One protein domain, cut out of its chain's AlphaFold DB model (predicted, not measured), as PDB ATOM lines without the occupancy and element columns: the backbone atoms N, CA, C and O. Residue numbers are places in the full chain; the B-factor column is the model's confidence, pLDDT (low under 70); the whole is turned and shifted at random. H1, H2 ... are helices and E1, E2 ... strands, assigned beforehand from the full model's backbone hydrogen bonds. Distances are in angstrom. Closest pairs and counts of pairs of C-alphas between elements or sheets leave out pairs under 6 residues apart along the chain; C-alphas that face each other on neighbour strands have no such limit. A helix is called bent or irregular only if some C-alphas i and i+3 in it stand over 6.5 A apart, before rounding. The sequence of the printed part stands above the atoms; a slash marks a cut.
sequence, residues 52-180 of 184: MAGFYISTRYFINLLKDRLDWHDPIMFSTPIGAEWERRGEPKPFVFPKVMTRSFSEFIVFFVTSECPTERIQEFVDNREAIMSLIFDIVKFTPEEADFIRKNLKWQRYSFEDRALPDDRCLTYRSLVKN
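What this domain is: This is residues 52 to 180 of the 184 residues of an uncharacterized protein of Coprinopsis cinerea (strain Okayama-7 / 130 / ATCC MYA-4618 / FGSC 9003) (UniProt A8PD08). A small, strongly twisted sheet of four strands makes a wall, and the helices gather on one side of it: H1 at an end of E1, the sharply bent H3, and H4 by E1. H2 packs on arm H3b, away from the sheet, and H5 lies beyond H4, after a long stretch, residues 159 to 173. The printed part has 129 residues, in the order E1 H1 H2 E2 E3 H3 H4 E4 H5; the sheet runs E2 E3 E1 E4, antiparallel, and the class is mixed. It is compact, with a radius of gyration of the C-alphas of 14.1 A and spans of 37 by 32 by 27 A.

How they stand to each other: E1, residues 52 to 58, is an inner strand between E3, residues 107 to 114, and the edge strand E4, residues 155 to 158. N 57 and O 108 are 2.9 A apart and N 52 and O 157 2.9 A, within hydrogen-bond range. H1, residues 59 to 70, is on the sheet over E1 at a height of 9.0 A, across the strands at 78 degrees on the local plane. H2 is residues 81 to 88. The edge strand E2, residues 99 to 104, forms a hairpin with E3, with N 101 and O 109 at 3.0 A. E3 bends by 68 degrees at residue 111. H3, residues 119 to 140, was assigned as one helix by its hydrogen bonds but is bent, with C-alphas 127 and 130 8.3 A apart; its arms H3a, residues 119 to 127, and H3b, residues 130 to 140, stand about perpendicular at 76 degrees. H3a only grazes the sheet with residues 121 to 126. H2 touches H3b, the closest C-alphas being those of Ile 82 and Ile 139 at 7.0 A, at a steep tilt of 44 degrees, opposite ways. H4, residues 144 to 153, only grazes the sheet with residues 149 to 153. H5, residues 174 to 180, only just touches H4, with 3 pairs of C-alphas within 8 A, the closest Glu 145 and Leu 177 at 7.1 A. E1, H1 H2, E2 and E3, H3 H4, E4 are split strand-helix-strand units, two same-way strands with another strand between them in the sheet, each with a right-handed crossover. Each O i to N i+4 pair is within range in H1, H2, H3a, H3b and H4; H5 has 0 of 3, and 1 of 4 O i to N i+3.

Where its parts are: E1 begins at C-alpha 52 (221.559, 239.525, 238.352) and is 16.7 A long; H1 is 15.8 A, E3 18.0 A, H3b 15.3 A and H4 14.2 A. H5 ends at C-alpha 180 (206.389, 261.259, 237.770) and is only just irregular, with C-alphas 177 and 180 6.52 A apart.

The domain as a whole: The C-alphas farthest apart, those of Pro 92 and Arg 164, are 40.7 A apart. The printed part has no cut, and the link from E4 to H5 is long. The mean pLDDT of the printed part is 82.3; residues 73 to 82, 90 to 94, 161 to 164 and 179 to 180 are under 70.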
ATOM      1  N   MET A  52     222.704 239.940 239.153       91.25
ATOM      2  CA  MET A  52     221.559 239.525 238.352       91.25
ATOM      3  C   MET A  52     221.176 240.644 237.391       91.25
ATOM      4  O   MET A  52     220.937 241.770 237.818       91.25
ATOM      5  N   ALA A  53     221.109 240.346 236.098       91.94
ATOM      6  CA  ALA A  53     220.606 241.277 235.098       91.94
ATOM      7  C   ALA A  53     219.079 241.347 235.209       91.94
ATOM      8  O   ALA A  53     218.391 240.421 234.777       91.94
ATOM      9  N   GLY A  54     218.554 242.404 235.827       93.62
ATOM     10  CA  GLY A  54     217.152 242.446 236.223       93.62
ATOM     11  C   GLY A  54     216.699 243.754 236.863       93.62
ATOM     12  O   GLY A  54     217.411 244.761 236.865       93.62
ATOM     13  N   PHE A  55     215.488 243.716 237.407       93.44
ATOM     14  CA  PHE A  55     214.840 244.832 238.094       93.44
ATOM     15  C   PHE A  55     214.052 244.332 239.309       93.44
ATOM     16  O   PHE A  55     213.657 243.164 239.374       93.44
ATOM     17  N   TYR A  56     213.818 245.223 240.271       92.94
ATOM     18  CA  TYR A  56     213.041 244.907 241.464       92.94
ATOM     19  C   TYR A  56     211.567 245.264 241.305       92.94
ATOM     20  O   TYR A  56     211.203 246.275 240.700       92.94
ATOM     21  N   ILE A  57     210.719 244.446 241.918       92.00
ATOM     22  CA  ILE A  57     209.274 244.637 241.981       92.00
ATOM     23  C   ILE A  57     208.767 244.213 243.358       92.00
ATOM     24  O   ILE A  57     209.217 243.214 243.925       92.00
ATOM     25  N   SER A  58     207.831 244.973 243.928       91.25
ATOM     26  CA  SER A  58     207.247 244.590 245.214       91.25
ATOM     27  C   SER A  58     206.459 243.292 245.068       91.25
ATOM     28  O   SER A  58     205.632 243.162 244.167       91.25
ATOM     29  N   THR A  59     206.645 242.369 246.012       88.50
ATOM     30  CA  THR A  59     205.929 241.088 246.071       88.50
ATOM     31  C   THR A  59     204.420 241.281 246.002       88.50
ATOM     32  O   THR A  59     203.747 240.657 245.186       88.50
ATOM     33  N   ARG A  60     203.875 242.200 246.812       88.88
ATOM     34  CA  ARG A  60     202.432 242.482 246.840       88.88
ATOM     35  C   ARG A  60     201.938 243.039 245.509       88.88
ATOM     36  O   ARG A  60     200.871 242.655 245.046       88.88
ATOM     37  N   TYR A  61     202.705 243.952 244.920       90.06
ATOM     38  CA  TYR A  61     202.351 244.557 243.644       90.06
ATOM     39  C   TYR A  61     202.373 243.515 242.520       90.06
ATOM     40  O   TYR A  61     201.404 243.411 241.776       90.06
ATOM     41  N   PHE A  62     203.421 242.690 242.453       88.25
ATOM     42  CA  PHE A  62     203.545 241.645 241.443       88.25
ATOM     43  C   PHE A  62     202.443 240.590 241.564       88.25
ATOM     44  O   PHE A  62     201.809 240.267 240.569       88.25
ATOM     45  N   ILE A  63     202.147 240.115 242.780       86.12
ATOM     46  CA  ILE A  63     201.060 239.151 243.018       86.12
ATOM     47  C   ILE A  63     199.714 239.711 242.558       86.12
ATOM     48  O   ILE A  63     198.975 239.023 241.856       86.12
ATOM     49  N   ASN A  64     199.397 240.957 242.925       87.81
ATOM     50  CA  ASN A  64     198.155 241.595 242.494       87.81
ATOM     51  C   ASN A  64     198.108 241.751 240.973       87.81
ATOM     52  O   ASN A  64     197.092 241.450 240.365       87.81
ATOM     53  N   LEU A  65     199.214 242.160 240.349       87.75
ATOM     54  CA  LEU A  65     199.301 242.305 238.901       87.75
ATOM     55  C   LEU A  65     199.034 240.972 238.189       87.75
ATOM     56  O   LEU A  65     198.199 240.924 237.287       87.75
ATOM     57  N   LEU A  66     199.701 239.893 238.614       82.94
ATOM     58  CA  LEU A  66     199.500 238.556 238.048       82.94
ATOM     59  C   LEU A  66     198.055 238.078 238.229       82.94
ATOM     60  O   LEU A  66     197.467 237.535 237.296       82.94
ATOM     61  N   LYS A  67     197.454 238.333 239.393       84.00
ATOM     62  CA  LYS A  67     196.055 237.995 239.656       84.00
ATOM     63  C   LYS A  67     195.099 238.788 238.768       84.00
ATOM     64  O   LYS A  67     194.265 238.203 238.090       84.00
ATOM     65  N   ASP A  68     195.233 240.107 238.748       86.12
ATOM     66  CA  ASP A  68     194.254 241.001 238.129       86.12
ATOM     67  C   ASP A  68     194.337 240.981 236.595       86.12
ATOM     68  O   ASP A  68     193.329 241.172 235.916       86.12
ATOM     69  N   ARG A  69     195.532 240.765 236.026       86.06
ATOM     70  CA  ARG A  69     195.754 240.867 234.570       86.06
ATOM     71  C   ARG A  69     195.820 239.526 233.856       86.06
ATOM     72  O   ARG A  69     195.589 239.476 232.639       86.06
ATOM     73  N   LEU A  70     196.177 238.474 234.588       79.19
ATOM     74  CA  LEU A  70     196.521 237.167 234.028       79.19
ATOM     75  C   LEU A  70     195.771 236.014 234.709       79.19
ATOM     76  O   LEU A  70     195.959 234.873 234.303       79.19
ATOM     77  N   ASP A  71     194.913 236.311 235.696       79.75
ATOM     78  CA  ASP A  71     194.184 235.325 236.504       79.75
ATOM     79  C   ASP A  71     195.124 234.300 237.169       79.75
ATOM     80  O   ASP A  71     194.848 233.102 237.242       79.75
ATOM     81  N   TRP A  72     196.291 234.774 237.634       74.88
ATOM     82  CA  TRP A  72     197.323 233.928 238.238       74.88
ATOM     83  C   TRP A  72     197.481 234.091 239.740       74.88
ATOM     84  O   TRP A  72     197.354 235.171 240.316       74.88
ATOM     85  N   HIS A  73     197.791 232.968 240.386       69.69
ATOM     86  CA  HIS A  73     197.843 232.861 241.841       69.69
ATOM     87  C   HIS A  73     199.211 232.424 242.386       69.69
ATOM     88  O   HIS A  73     199.404 232.488 243.597       69.69
ATOM     89  N   ASP A  74     200.167 232.038 241.528       67.50
ATOM     90  CA  ASP A  74     201.526 231.657 241.935       67.50
ATOM     91  C   ASP A  74     202.595 232.506 241.211       67.50
ATOM     92  O   ASP A  74     202.831 232.313 240.017       67.50
ATOM     93  N   PRO A  75     203.254 233.452 241.908       58.59
ATOM     94  CA  PRO A  75     204.287 234.310 241.328       58.59
ATOM     95  C   PRO A  75     205.669 233.640 241.241       58.59
ATOM     96  O   PRO A  75     206.564 234.189 240.596       58.59
ATOM     97  N   ILE A  76     205.885 232.513 241.934       56.84
ATOM     98  CA  ILE A  76     207.217 231.908 242.120       56.84
ATOM     99  C   ILE A  76     207.603 231.071 240.899       56.84
ATOM    100  O   ILE A  76     208.785 230.946 240.572       56.84
ATOM    101  N   MET A  77     206.617 230.551 240.173       56.78
ATOM    102  CA  MET A  77     206.844 229.752 238.980       56.78
ATOM    103  C   MET A  77     206.401 230.482 237.720       56.78
ATOM    104  O   MET A  77     205.330 230.232 237.164       56.78
ATOM    105  N   PHE A  78     207.315 231.294 237.183       64.19
ATOM    106  CA  PHE A  78     207.276 231.665 235.768       64.19
ATOM    107  C   PHE A  78     207.117 230.409 234.871       64.19
ATOM    108  O   PHE A  78     206.462 230.486 233.841       64.19
ATOM    109  N   SER A  79     207.595 229.232 235.301       53.22
ATOM    110  CA  SER A  79     207.486 227.920 234.631       53.22
ATOM    111  C   SER A  79     206.072 227.326 234.482       53.22
ATOM    112  O   SER A  79     205.943 226.154 234.146       53.22
ATOM    113  N   THR A  80     205.010 228.087 234.749       64.50
ATOM    114  CA  THR A  80     203.617 227.671 234.510       64.50
ATOM    115  C   THR A  80     203.156 228.243 233.148       64.50
ATOM    116  O   THR A  80     203.871 227.966 232.180       64.50
ATOM    117  N   PRO A  81     202.073 229.033 232.931       64.81
ATOM    118  CA  PRO A  81     201.738 229.427 231.561       64.81
ATOM    119  C   PRO A  81     202.447 230.690 231.054       64.81
ATOM    120  O   PRO A  81     202.430 230.901 229.849       64.81
ATOM    121  N   ILE A  82     203.131 231.488 231.892       69.56
ATOM    122  CA  ILE A  82     204.069 232.510 231.371       69.56
ATOM    123  C   ILE A  82     205.203 231.823 230.618       69.56
ATOM    124  O   ILE A  82     205.536 232.250 229.525       69.56
ATOM    125  N   GLY A  83     205.758 230.748 231.181       72.44
ATOM    126  CA  GLY A  83     206.764 229.898 230.547       72.44
ATOM    127  C   GLY A  83     206.263 229.281 229.261       72.44
ATOM    128  O   GLY A  83     206.889 229.468 228.225       72.44
ATOM    129  N   ALA A  84     205.092 228.647 229.300       74.00
ATOM    130  CA  ALA A  84     204.503 228.069 228.097       74.00
ATOM    131  C   ALA A  84     204.217 229.129 227.017       74.00
ATOM    132  O   ALA A  84     204.486 228.904 225.840       74.00
ATOM    133  N   GLU A  85     203.706 230.304 227.396       76.38
ATOM    134  CA  GLU A  85     203.423 231.382 226.448       76.38
ATOM    135  C   GLU A  85     204.698 232.040 225.920       76.38
ATOM    136  O   GLU A  85     204.764 232.420 224.750       76.38
ATOM    137  N   TRP A  86     205.726 232.129 226.760       78.00
ATOM    138  CA  TRP A  86     207.056 232.572 226.380       78.00
ATOM    139  C   TRP A  86     207.684 231.628 225.368       78.00
ATOM    140  O   TRP A  86     208.170 232.094 224.351       78.00
ATOM    141  N   GLU A  87     207.648 230.319 225.619       77.75
ATOM    142  CA  GLU A  87     208.127 229.295 224.689       77.75
ATOM    143  C   GLU A  87     207.327 229.331 223.380       77.75
ATOM    144  O   GLU A  87     207.906 229.292 222.297       77.75
ATOM    145  N   ARG A  88     206.000 229.510 223.449       80.00
ATOM    146  CA  ARG A  88     205.126 229.581 222.266       80.00
ATOM    147  C   ARG A  88     205.376 230.819 221.403       80.00
ATOM    148  O   ARG A  88     205.351 230.726 220.178       80.00
ATOM    149  N   ARG A  89     205.571 231.989 222.021       76.12
ATOM    150  CA  ARG A  89     205.957 233.241 221.332       76.12
ATOM    151  C   ARG A  89     207.477 233.338 221.117       76.12
ATOM    152  O   ARG A  89     207.946 234.329 220.572       76.12
ATOM    153  N   GLY A  90     208.188 232.300 221.560       67.75
ATOM    154  CA  GLY A  90     209.622 232.113 221.760       67.75
ATOM    155  C   GLY A  90     210.495 232.057 220.525       67.75
ATOM    156  O   GLY A  90     211.712 232.159 220.642       67.75
ATOM    157  N   GLU A  91     209.914 231.851 219.345       64.50
ATOM    158  CA  GLU A  91     210.691 231.510 218.159       64.50
ATOM    159  C   GLU A  91     210.267 232.275 216.893       64.50
ATOM    160  O   GLU A  91     209.073 232.469 216.657       64.50
ATOM    161  N   PRO A  92     211.238 232.705 216.055       56.16
ATOM    162  CA  PRO A  92     212.681 232.446 216.171       56.16
ATOM    163  C   PRO A  92     213.421 233.323 217.210       56.16
ATOM    164  O   PRO A  92     214.644 233.351 217.184       56.16
ATOM    165  N   LYS A  93     212.711 234.032 218.108       63.56
ATOM    166  CA  LYS A  93     213.161 234.674 219.373       63.56
ATOM    167  C   LYS A  93     211.934 234.830 220.291       63.56
ATOM    168  O   LYS A  93     210.871 235.054 219.712       63.56
ATOM    169  N   PRO A  94     212.007 234.822 221.645       62.97
ATOM    170  CA  PRO A  94     213.164 234.945 222.561       62.97
ATOM    171  C   PRO A  94     213.910 233.698 223.086       62.97
ATOM    172  O   PRO A  94     213.352 232.656 223.402       62.97
ATOM    173  N   PHE A  95     215.182 233.947 223.418       71.50
ATOM    174  CA  PHE A  95     216.173 232.964 223.871       71.50
ATOM    175  C   PHE A  95     216.514 232.974 225.374       71.50
ATOM    176  O   PHE A  95     217.265 232.119 225.843       71.50
ATOM    177  N   VAL A  96     215.978 233.913 226.166       79.94
ATOM    178  CA  VAL A  96     216.242 233.964 227.616       79.94
ATOM    179  C   VAL A  96     214.955 234.169 228.391       79.94
ATOM    180  O   VAL A  96     214.342 235.231 228.334       79.94
ATOM    181  N   PHE A  97     214.579 233.145 229.142       83.19
ATOM    182  CA  PHE A  97     213.409 233.161 230.001       83.19
ATOM    183  C   PHE A  97     213.688 233.885 231.331       83.19
ATOM    184  O   PHE A  97     214.674 233.537 231.994       83.19
ATOM    185  N   PRO A  98     212.858 234.861 231.756       87.62
ATOM    186  CA  PRO A  98     213.034 235.509 233.048       87.62
ATOM    187  C   PRO A  98     212.771 234.550 234.210       87.62
ATOM    188  O   PRO A  98     211.958 233.631 234.146       87.62
ATOM    189  N   LYS A  99     213.450 234.811 235.320       87.44
ATOM    190  CA  LYS A  99     213.319 234.110 236.595       87.44
ATOM    191  C   LYS A  99     212.972 235.110 237.691       87.44
ATOM    192  O   LYS A  99     213.317 236.286 237.593       87.44
ATOM    193  N   VAL A 100     212.316 234.631 238.746       87.25
ATOM    194  CA  VAL A 100     212.084 235.403 239.973       87.25
ATOM    195  C   VAL A 100     212.946 234.849 241.091       87.25
ATOM    196  O   VAL A 100     213.058 233.636 241.258       87.25
ATOM    197  N   MET A 101     213.529 235.740 241.885       86.62
ATOM    198  CA  MET A 101     214.094 235.390 243.181       86.62
ATOM    199  C   MET A 101     213.593 236.352 244.254       86.62
ATOM    200  O   MET A 101     213.467 237.555 244.032       86.62
ATOM    201  N   THR A 102     213.321 235.819 245.437       84.44
ATOM    202  CA  THR A 102     212.997 236.617 246.619       84.44
ATOM    203  C   THR A 102     214.276 237.213 247.197       84.44
ATOM    204  O   THR A 102     215.223 236.481 247.497       84.44
ATOM    205  N   ARG A 103     214.317 238.540 247.353       78.69
ATOM    206  CA  ARG A 103     215.418 239.233 248.045       78.69
ATOM    207  C   ARG A 103     215.143 239.323 249.546       78.69
ATOM    208  O   ARG A 103     216.005 238.997 250.352       78.69
ATOM    209  N   SER A 104     213.933 239.756 249.888       74.62
ATOM    210  CA  SER A 104     213.404 239.923 251.244       74.62
ATOM    211  C   SER A 104     211.918 239.543 251.250       74.62
ATOM    212  O   SER A 104     211.344 239.268 250.196       74.62
ATOM    213  N   PHE A 105     211.249 239.563 252.407       70.19
ATOM    214  CA  PHE A 105     209.819 239.221 252.491       70.19
ATOM    215  C   PHE A 105     208.896 240.093 251.614       70.19
ATOM    216  O   PHE A 105     207.764 239.693 251.340       70.19
ATOM    217  N   SER A 106     209.343 241.270 251.169       81.94
ATOM    218  CA  SER A 106     208.508 242.249 250.459       81.94
ATOM    219  C   SER A 106     208.888 242.497 248.999       81.94
ATOM    220  O   SER A 106     208.175 243.243 248.318       81.94
ATOM    221  N   GLU A 107     209.995 241.926 248.520       87.56
ATOM    222  CA  GLU A 107     210.595 242.283 247.232       87.56
ATOM    223  C   GLU A 107     211.048 241.056 246.435       87.56
ATOM    224  O   GLU A 107     211.766 240.177 246.930       87.56
ATOM    225  N   PHE A 108     210.701 241.072 245.152       89.56
ATOM    226  CA  PHE A 108     211.219 240.164 244.146       89.56
ATOM    227  C   PHE A 108     212.231 240.872 243.253       89.56
ATOM    228  O   PHE A 108     212.078 242.051 242.926       89.56
ATOM    229  N   ILE A 109     213.238 240.125 242.808       90.44
ATOM    230  CA  ILE A 109     214.026 240.467 241.628       90.44
ATOM    231  C   ILE A 109     213.567 239.600 240.458       90.44
ATOM    232  O   ILE A 109     213.583 238.371 240.545       90.44
ATOM    233  N   VAL A 110     213.166 240.250 239.368       91.81
ATOM    234  CA  VAL A 110     212.949 239.604 238.071       91.81
ATOM    235  C   VAL A 110     214.247 239.734 237.285       91.81
ATOM    236  O   VAL A 110     214.705 240.852 237.043       91.81
ATOM    237  N   PHE A 111     214.862 238.612 236.913       92.19
ATOM    238  CA  PHE A 111     216.176 238.587 236.270       92.19
ATOM    239  C   PHE A 111     216.246 237.614 235.095       92.19
ATOM    240  O   PHE A 111     215.507 236.637 235.039       92.19
ATOM    241  N   PHE A 112     217.169 237.866 234.170       91.00
ATOM    242  CA  PHE A 112     217.304 237.103 232.923       91.00
ATOM    243  C   PHE A 112     218.575 236.251 232.903       91.00
ATOM    244  O   PHE A 112     218.540 235.067 232.577       91.00
ATOM    245  N   VAL A 113     219.701 236.834 233.318       90.62
ATOM    246  CA  VAL A 113     220.999 236.155 233.431       90.62
ATOM    247  C   VAL A 113     221.679 236.533 234.743       90.62
ATOM    248  O   VAL A 113     221.354 237.555 235.354       90.62
ATOM    249  N   THR A 114     222.624 235.708 235.185       90.94
ATOM    250  CA  THR A 114     223.484 236.005 236.334       90.94
ATOM    251  C   THR A 114     224.933 236.173 235.889       90.94
ATOM    252  O   THR A 114     225.314 235.736 234.803       90.94
ATOM    253  N   SER A 115     225.763 236.771 236.745       87.12
ATOM    254  CA  SER A 115     227.209 236.897 236.513       87.12
ATOM    255  C   SER A 115     227.950 235.554 236.449       87.12
ATOM    256  O   SER A 115     229.127 235.532 236.114       87.12
ATOM    257  N   GLU A 116     227.291 234.443 236.786       86.50
ATOM    258  CA  GLU A 116     227.842 233.084 236.688       86.50
ATOM    259  C   GLU A 116     227.426 232.363 235.394       86.50
ATOM    260  O   GLU A 116     227.870 231.244 235.139       86.50
ATOM    261  N   CYS A 117     226.566 232.969 234.568       86.62
ATOM    262  CA  CYS A 117     226.227 232.413 233.262       86.62
ATOM    263  C   CYS A 117     227.442 232.435 232.309       86.62
ATOM    264  O   CYS A 117     228.292 233.321 232.423       86.62
ATOM    265  N   PRO A 118     227.504 231.516 231.321       85.25
ATOM    266  CA  PRO A 118     228.487 231.588 230.240       85.25
ATOM    267  C   PRO A 118     228.443 232.936 229.512       85.25
ATOM    268  O   PRO A 118     227.367 233.519 229.343       85.25
ATOM    269  N   THR A 119     229.598 233.421 229.051       83.25
ATOM    270  CA  THR A 119     229.722 234.727 228.388       83.25
ATOM    271  C   THR A 119     228.816 234.839 227.164       83.25
ATOM    272  O   THR A 119     228.212 235.886 226.950       83.25
ATOM    273  N   GLU A 120     228.640 233.753 226.412       84.12
ATOM    274  CA  GLU A 120     227.790 233.706 225.221       84.12
ATOM    275  C   GLU A 120     226.319 233.963 225.568       84.12
ATOM    276  O   GLU A 120     225.643 234.712 224.872       84.12
ATOM    277  N   ARG A 121     225.835 233.414 226.692       84.69
ATOM    278  CA  ARG A 121     224.461 233.632 227.183       84.69
ATOM    279  C   ARG A 121     224.239 235.071 227.635       84.69
ATOM    280  O   ARG A 121     223.164 235.632 227.435       84.69
ATOM    281  N   ILE A 122     225.247 235.661 228.276       86.56
ATOM    282  CA  ILE A 122     225.198 237.069 228.681       86.56
ATOM    283  C   ILE A 122     225.165 237.958 227.435       86.56
ATOM    284  O   ILE A 122     224.341 238.869 227.370       86.56
ATOM    285  N   GLN A 123     226.012 237.671 226.443       85.50
ATOM    286  CA  GLN A 123     226.048 238.420 225.189       85.50
ATOM    287  C   GLN A 123     224.723 238.302 224.430       85.50
ATOM    288  O   GLN A 123     224.169 239.307 224.005       85.50
ATOM    289  N   GLU A 124     224.154 237.100 224.360       85.88
ATOM    290  CA  GLU A 124     222.851 236.862 223.745       85.88
ATOM    291  C   GLU A 124     221.732 237.673 224.413       85.88
ATOM    292  O   GLU A 124     220.903 238.269 223.720       85.88
ATOM    293  N   PHE A 125     221.720 237.754 225.749       88.56
ATOM    294  CA  PHE A 125     220.791 238.632 226.461       88.56
ATOM    295  C   PHE A 125     221.019 240.106 226.106       88.56
ATOM    296  O   PHE A 125     220.052 240.812 225.830       88.56
ATOM    297  N   VAL A 126     222.270 240.573 226.097       87.12
ATOM    298  CA  VAL A 126     222.607 241.970 225.778       87.12
ATOM    299  C   VAL A 126     222.164 242.336 224.359       87.12
ATOM    300  O   VAL A 126     221.508 243.362 224.180       87.12
ATOM    301  N   ASP A 127     222.435 241.474 223.381       87.25
ATOM    302  CA  ASP A 127     222.116 241.703 221.967       87.25
ATOM    303  C   ASP A 127     220.604 241.674 221.686       87.25
ATOM    304  O   ASP A 127     220.125 242.308 220.745       87.25
ATOM    305  N   ASN A 128     219.832 240.949 222.502       88.88
ATOM    306  CA  ASN A 128     218.388 240.762 222.318       88.88
ATOM    307  C   ASN A 128     217.536 241.433 223.402       88.88
ATOM    308  O   ASN A 128     216.328 241.190 223.471       88.88
ATOM    309  N   ARG A 129     218.144 242.277 224.242       89.44
ATOM    310  CA  ARG A 129     217.530 242.811 225.463       89.44
ATOM    311  C   ARG A 129     216.169 243.443 225.212       89.44
ATOM    312  O   ARG A 129     215.204 243.079 225.868       89.44
ATOM    313  N   GLU A 130     216.065 244.350 224.243       89.50
ATOM    314  CA  GLU A 130     214.806 245.060 223.979       89.50
ATOM    315  C   GLU A 130     213.688 244.125 223.502       89.50
ATOM    316  O   GLU A 130     212.532 244.300 223.887       89.50
ATOM    317  N   ALA A 131     214.019 243.098 222.715       89.25
ATOM    318  CA  ALA A 131     213.046 242.108 222.259       89.25
ATOM    319  C   ALA A 131     212.562 241.221 223.417       89.25
ATOM    320  O   ALA A 131     211.361 241.012 223.576       89.25
ATOM    321  N   ILE A 132     213.490 240.763 224.265       90.19
ATOM    322  CA  ILE A 132     213.192 239.997 225.484       90.19
ATOM    323  C   ILE A 132     212.302 240.823 226.427       90.19
ATOM    324  O   ILE A 132     211.274 240.338 226.901       90.19
ATOM    325  N   MET A 133     212.651 242.092 226.657       90.81
ATOM    326  CA  MET A 133     211.875 242.996 227.509       90.81
ATOM    327  C   MET A 133     210.480 243.262 226.944       90.81
ATOM    328  O   MET A 133     209.495 243.220 227.676       90.81
ATOM    329  N   SER A 134     210.378 243.489 225.637       90.69
ATOM    330  CA  SER A 134     209.086 243.726 224.991       90.69
ATOM    331  C   SER A 134     208.153 242.526 225.135       90.69
ATOM    332  O   SER A 134     206.962 242.718 225.368       90.69
ATOM    333  N   LEU A 135     208.681 241.297 225.082       89.38
ATOM    334  CA  LEU A 135     207.849 240.117 225.278       89.38
ATOM    335  C   LEU A 135     207.340 239.989 226.719       89.38
ATOM    336  O   LEU A 135     206.159 239.703 226.908       89.38
ATOM    337  N   ILE A 136     208.181 240.218 227.738       87.25
ATOM    338  CA  ILE A 136     207.683 240.153 229.123       87.25
ATOM    339  C   ILE A 136     206.650 241.251 229.386       87.25
ATOM    340  O   ILE A 136     205.671 241.005 230.088       87.25
ATOM    341  N   PHE A 137     206.824 242.433 228.786       91.62
ATOM    342  CA  PHE A 137     205.857 243.525 228.866       91.62
ATOM    343  C   PHE A 137     204.500 243.149 228.294       91.62
ATOM    344  O   PHE A 137     203.484 243.400 228.938       91.62
ATOM    345  N   ASP A 138     204.494 242.489 227.144       89.31
ATOM    346  CA  ASP A 138     203.279 242.020 226.493       89.31
ATOM    347  C   ASP A 138     202.609 240.869 227.267       89.31
ATOM    348  O   ASP A 138     201.428 240.953 227.604       89.31
ATOM    349  N   ILE A 139     203.367 239.830 227.647       86.19
ATOM    350  CA  ILE A 139     202.813 238.669 228.368       86.19
ATOM    351  C   ILE A 139     202.230 239.080 229.720       86.19
ATOM    352  O   ILE A 139     201.132 238.653 230.069       86.19
ATOM    353  N   VAL A 140     202.946 239.911 230.478       86.12
ATOM    354  CA  VAL A 140     202.515 240.362 231.809       86.12
ATOM    355  C   VAL A 140     201.530 241.535 231.719       86.12
ATOM    356  O   VAL A 140     200.891 241.895 232.709       86.12
ATOM    357  N   LYS A 141     201.344 242.095 230.516       89.44
ATOM    358  CA  LYS A 141     200.504 243.263 230.235       89.44
ATOM    359  C   LYS A 141     200.900 244.459 231.099       89.44
ATOM    360  O   LYS A 141     200.048 245.064 231.753       89.44
ATOM    361  N   PHE A 142     202.195 244.760 231.160       91.69
ATOM    362  CA  PHE A 142     202.684 245.974 231.811       91.69
ATOM    363  C   PHE A 142     202.162 247.211 231.059       91.69
ATOM    364  O   PHE A 142     202.119 247.223 229.827       91.69
ATOM    365  N   THR A 143     201.751 248.249 231.787       93.38
ATOM    366  CA  THR A 143     201.372 249.531 231.177       93.38
ATOM    367  C   THR A 143     202.612 250.232 230.607       93.38
ATOM    368  O   THR A 143     203.737 249.881 230.980       93.38
ATOM    369  N   PRO A 144     202.457 251.235 229.724       93.94
ATOM    370  CA  PRO A 144     203.594 252.008 229.226       93.94
ATOM    371  C   PRO A 144     204.454 252.611 230.347       93.94
ATOM    372  O   PRO A 144     205.679 252.548 230.283       93.94
ATOM    373  N   GLU A 145     203.829 253.112 231.413       93.50
ATOM    374  CA  GLU A 145     204.515 253.720 232.558       93.50
ATOM    375  C   GLU A 145     205.328 252.687 233.347       93.50
ATOM    376  O   GLU A 145     206.459 252.951 233.758       93.50
ATOM    377  N   GLU A 146     204.768 251.491 233.538       94.19
ATOM    378  CA  GLU A 146     205.452 250.374 234.190       94.19
ATOM    379  C   GLU A 146     206.620 249.874 233.334       94.19
ATOM    380  O   GLU A 146     207.722 249.681 233.847       94.19
ATOM    381  N   ALA A 147     206.403 249.715 232.027       94.31
ATOM    382  CA  ALA A 147     207.437 249.308 231.083       94.31
ATOM    383  C   ALA A 147     208.602 250.308 231.064       94.31
ATOM    384  O   ALA A 147     209.764 249.903 231.117       94.31
ATOM    385  N   ASP A 148     208.316 251.611 231.063       94.12
ATOM    386  CA  ASP A 148     209.339 252.656 231.110       94.12
ATOM    387  C   ASP A 148     210.088 252.688 232.442       94.12
ATOM    388  O   ASP A 148     211.316 252.832 232.455       94.12
ATOM    389  N   PHE A 149     209.385 252.497 233.563       94.31
ATOM    390  CA  PHE A 149     210.028 252.333 234.865       94.31
ATOM    391  C   PHE A 149     210.991 251.142 234.855       94.31
ATOM    392  O   PHE A 149     212.138 251.263 235.297       94.31
ATOM    393  N   ILE A 150     210.536 250.000 234.332       94.75
ATOM    394  CA  ILE A 150     211.336 248.780 234.267       94.75
ATOM    395  C   ILE A 150     212.550 248.988 233.363       94.75
ATOM    396  O   ILE A 150     213.655 248.664 233.783       94.75
ATOM    397  N   ARG A 151     212.397 249.572 232.166       92.81
ATOM    398  CA  ARG A 151     213.528 249.851 231.258       92.81
ATOM    399  C   ARG A 151     214.607 250.701 231.929       92.81
ATOM    400  O   ARG A 151     215.785 250.386 231.804       92.81
ATOM    401  N   LYS A 152     214.215 251.739 232.679       91.31
ATOM    402  CA  LYS A 152     215.146 252.619 233.415       91.31
ATOM    403  C   LYS A 152     215.859 251.913 234.577       91.31
ATOM    404  O   LYS A 152     216.962 252.311 234.954       91.31
ATOM    405  N   ASN A 153     215.230 250.888 235.153       92.69
ATOM    406  CA  ASN A 153     215.733 250.151 236.316       92.69
ATOM    407  C   ASN A 153     216.315 248.771 235.992       92.69
ATOM    408  O   ASN A 153     216.862 248.114 236.881       92.69
ATOM    409  N   LEU A 154     216.238 248.336 234.736       92.62
ATOM    410  CA  LEU A 154     216.887 247.129 234.260       92.62
ATOM    411  C   LEU A 154     218.399 247.379 234.283       92.62
ATOM    412  O   LEU A 154     218.910 248.187 233.511       92.62
ATOM    413  N   LYS A 155     219.104 246.723 235.208       91.56
ATOM    414  CA  LYS A 155     220.550 246.878 235.446       91.56
ATOM    415  C   LYS A 155     221.140 245.557 235.927       91.56
ATOM    416  O   LYS A 155     220.411 244.604 236.200       91.56
ATOM    417  N   TRP A 156     222.456 245.496 236.088       90.56
ATOM    418  CA  TRP A 156     223.051 244.468 236.935       90.56
ATOM    419  C   TRP A 156     222.803 244.823 238.400       90.56
ATOM    420  O   TRP A 156     223.264 245.859 238.870       90.56
ATOM    421  N   GLN A 157     222.063 243.976 239.107       89.50
ATOM    422  CA  GLN A 157     221.669 244.143 240.505       89.50
ATOM    423  C   GLN A 157     222.504 243.215 241.387       89.50
ATOM    424  O   GLN A 157     222.558 242.008 241.133       89.50
ATOM    425  N   ARG A 158     223.140 243.753 242.429       88.06
ATOM    426  CA  ARG A 158     223.842 242.955 243.437       88.06
ATOM    427  C   ARG A 158     222.814 242.172 244.244       88.06
ATOM    428  O   ARG A 158     221.963 242.757 244.911       88.06
ATOM    429  N   TYR A 159     222.918 240.850 244.239       83.31
ATOM    430  CA  TYR A 159     222.148 240.040 245.163       83.31
ATOM    431  C   TYR A 159     222.768 240.146 246.562       83.31
ATOM    432  O   TYR A 159     223.867 239.644 246.807       83.31
ATOM    433  N   SER A 160     222.074 240.821 247.481       72.19
ATOM    434  CA  SER A 160     222.404 240.809 248.906       72.19
ATOM    435  C   SER A 160     221.169 240.472 249.741       72.19
ATOM    436  O   SER A 160     220.076 240.969 249.474       72.19
ATOM    437  N   PHE A 161     221.361 239.642 250.770       62.91
ATOM    438  CA  PHE A 161     220.349 239.273 251.774       62.91
ATOM    439  C   PHE A 161     220.093 240.397 252.795       62.91
ATOM    440  O   PHE A 161     219.738 240.140 253.940       62.91
ATOM    441  N   GLU A 162     220.371 241.649 252.436       61.75
ATOM    442  CA  GLU A 162     220.179 242.767 253.351       61.75
ATOM    443  C   GLU A 162     218.683 243.087 253.473       61.75
ATOM    444  O   GLU A 162     218.049 243.432 252.478       61.75
ATOM    445  N   ASP A 163     218.152 243.099 254.701       57.50
ATOM    446  CA  ASP A 163     216.774 243.522 255.034       57.50
ATOM    447  C   ASP A 163     216.520 245.033 254.831       57.50
ATOM    448  O   ASP A 163     215.545 245.604 255.324       57.50
ATOM    449  N   ARG A 164     217.409 245.730 254.116       69.81
ATOM    450  CA  ARG A 164     217.247 247.152 253.812       69.81
ATOM    451  C   ARG A 164     216.215 247.310 252.703       69.81
ATOM    452  O   ARG A 164     216.408 246.773 251.608       69.81
ATOM    453  N   ALA A 165     215.168 248.082 252.985       74.19
ATOM    454  CA  ALA A 165     214.172 248.470 251.996       74.19
ATOM    455  C   ALA A 165     214.838 249.157 250.797       74.19
ATOM    456  O   ALA A 165     215.750 249.974 250.969       74.19
ATOM    457  N   LEU A 166     214.381 248.829 249.588       81.06
ATOM    458  CA  LEU A 166     214.819 249.546 248.398       81.06
ATOM    459  C   LEU A 166     214.242 250.970 248.376       81.06
ATOM    460  O   LEU A 166     213.107 251.184 248.804       81.06
ATOM    461  N   PRO A 167     214.991 251.941 247.834       82.12
ATOM    462  CA  PRO A 167     214.437 253.237 247.462       82.12
ATOM    463  C   PRO A 167     213.210 253.103 246.540       82.12
ATOM    464  O   PRO A 167     213.167 252.219 245.680       82.12
ATOM    465  N   ASP A 168     212.235 254.009 246.693       78.25
ATOM    466  CA  ASP A 168     210.978 254.018 245.919       78.25
ATOM    467  C   ASP A 168     211.205 254.027 244.395       78.25
ATOM    468  O   ASP A 168     210.385 253.514 243.642       78.25
ATOM    469  N   ASP A 169     212.296 254.627 243.926       84.12
ATOM    470  CA  ASP A 169     212.640 254.775 242.508       84.12
ATOM    471  C   ASP A 169     213.316 253.532 241.906       84.12
ATOM    472  O   ASP A 169     213.510 253.472 240.691       84.12
ATOM    473  N   ARG A 170     213.642 252.528 242.732       87.06
ATOM    474  CA  ARG A 170     214.333 251.294 242.317       87.06
ATOM    475  C   ARG A 170     213.456 250.051 242.304       87.06
ATOM    476  O   ARG A 170     213.851 249.041 241.723       87.06
ATOM    477  N   CYS A 171     212.300 250.105 242.955       91.25
ATOM    478  CA  CYS A 171     211.377 248.985 243.066       91.25
ATOM    479  C   CYS A 171     210.028 249.367 242.465       91.25
ATOM    480  O   CYS A 171     209.421 250.357 242.873       91.25
ATOM    481  N   LEU A 172     209.547 248.576 241.505       92.31
ATOM    482  CA  LEU A 172     208.242 248.820 240.907       92.31
ATOM    483  C   LEU A 172     207.140 248.565 241.944       92.31
ATOM    484  O   LEU A 172     206.969 247.449 242.451       92.31
ATOM    485  N   THR A 173     206.398 249.624 242.262       89.94
ATOM    486  CA  THR A 173     205.275 249.638 243.202       89.94
ATOM    487  C   THR A 173     204.213 250.634 242.736       89.94
ATOM    488  O   THR A 173     204.483 251.501 241.912       89.94
ATOM    489  N   TYR A 174     203.020 250.621 243.339       82.56
ATOM    490  CA  TYR A 174     202.036 251.687 243.092       82.56
ATOM    491  C   TYR A 174     202.589 253.094 243.387       82.56
ATOM    492  O   TYR A 174     202.214 254.050 242.722       82.56
ATOM    493  N   ARG A 175     203.488 253.241 244.372       82.38
ATOM    494  CA  ARG A 175     204.045 254.548 244.761       82.38
ATOM    495  C   ARG A 175     205.115 255.038 243.793       82.38
ATOM    496  O   ARG A 175     205.212 256.242 243.571       82.38
ATOM    497  N   SER A 176     205.889 254.120 243.214       83.00
ATOM    498  CA  SER A 176     206.963 254.459 242.276       83.00
ATOM    499  C   SER A 176     206.427 255.035 240.960       83.00
ATOM    500  O   SER A 176     207.136 255.766 240.279       83.00
ATOM    501  N   LEU A 177     205.158 254.759 240.638       81.25
ATOM    502  CA  LEU A 177     204.480 255.254 239.439       81.25
ATOM    503  C   LEU A 177     203.853 256.650 239.620       81.25
ATOM    504  O   LEU A 177     203.711 257.384 238.650       81.25
ATOM    505  N   VAL A 178     203.502 257.046 240.850       70.00
ATOM    506  CA  VAL A 178     202.752 258.293 241.130       70.00
ATOM    507  C   VAL A 178     203.653 259.539 241.188       70.00
ATOM    508  O   VAL A 178     203.171 260.653 241.012       70.00
ATOM    509  N   LYS A 179     204.968 259.386 241.398       56.03
ATOM    510  CA  LYS A 179     205.902 260.523 241.548       56.03
ATOM    511  C   LYS A 179     206.297 261.227 240.237       56.03
ATOM    512  O   LYS A 179     206.879 262.299 240.312       56.03
ATOM    513  N   ASN A 180     205.969 260.683 239.061       47.78
ATOM    514  CA  ASN A 180     206.389 261.259 237.770       47.78
ATOM    515  C   ASN A 180     205.363 262.211 237.130       47.78
ATOM    516  O   ASN A 180     205.605 262.714 236.038       47.78
TER     517      ASN A 180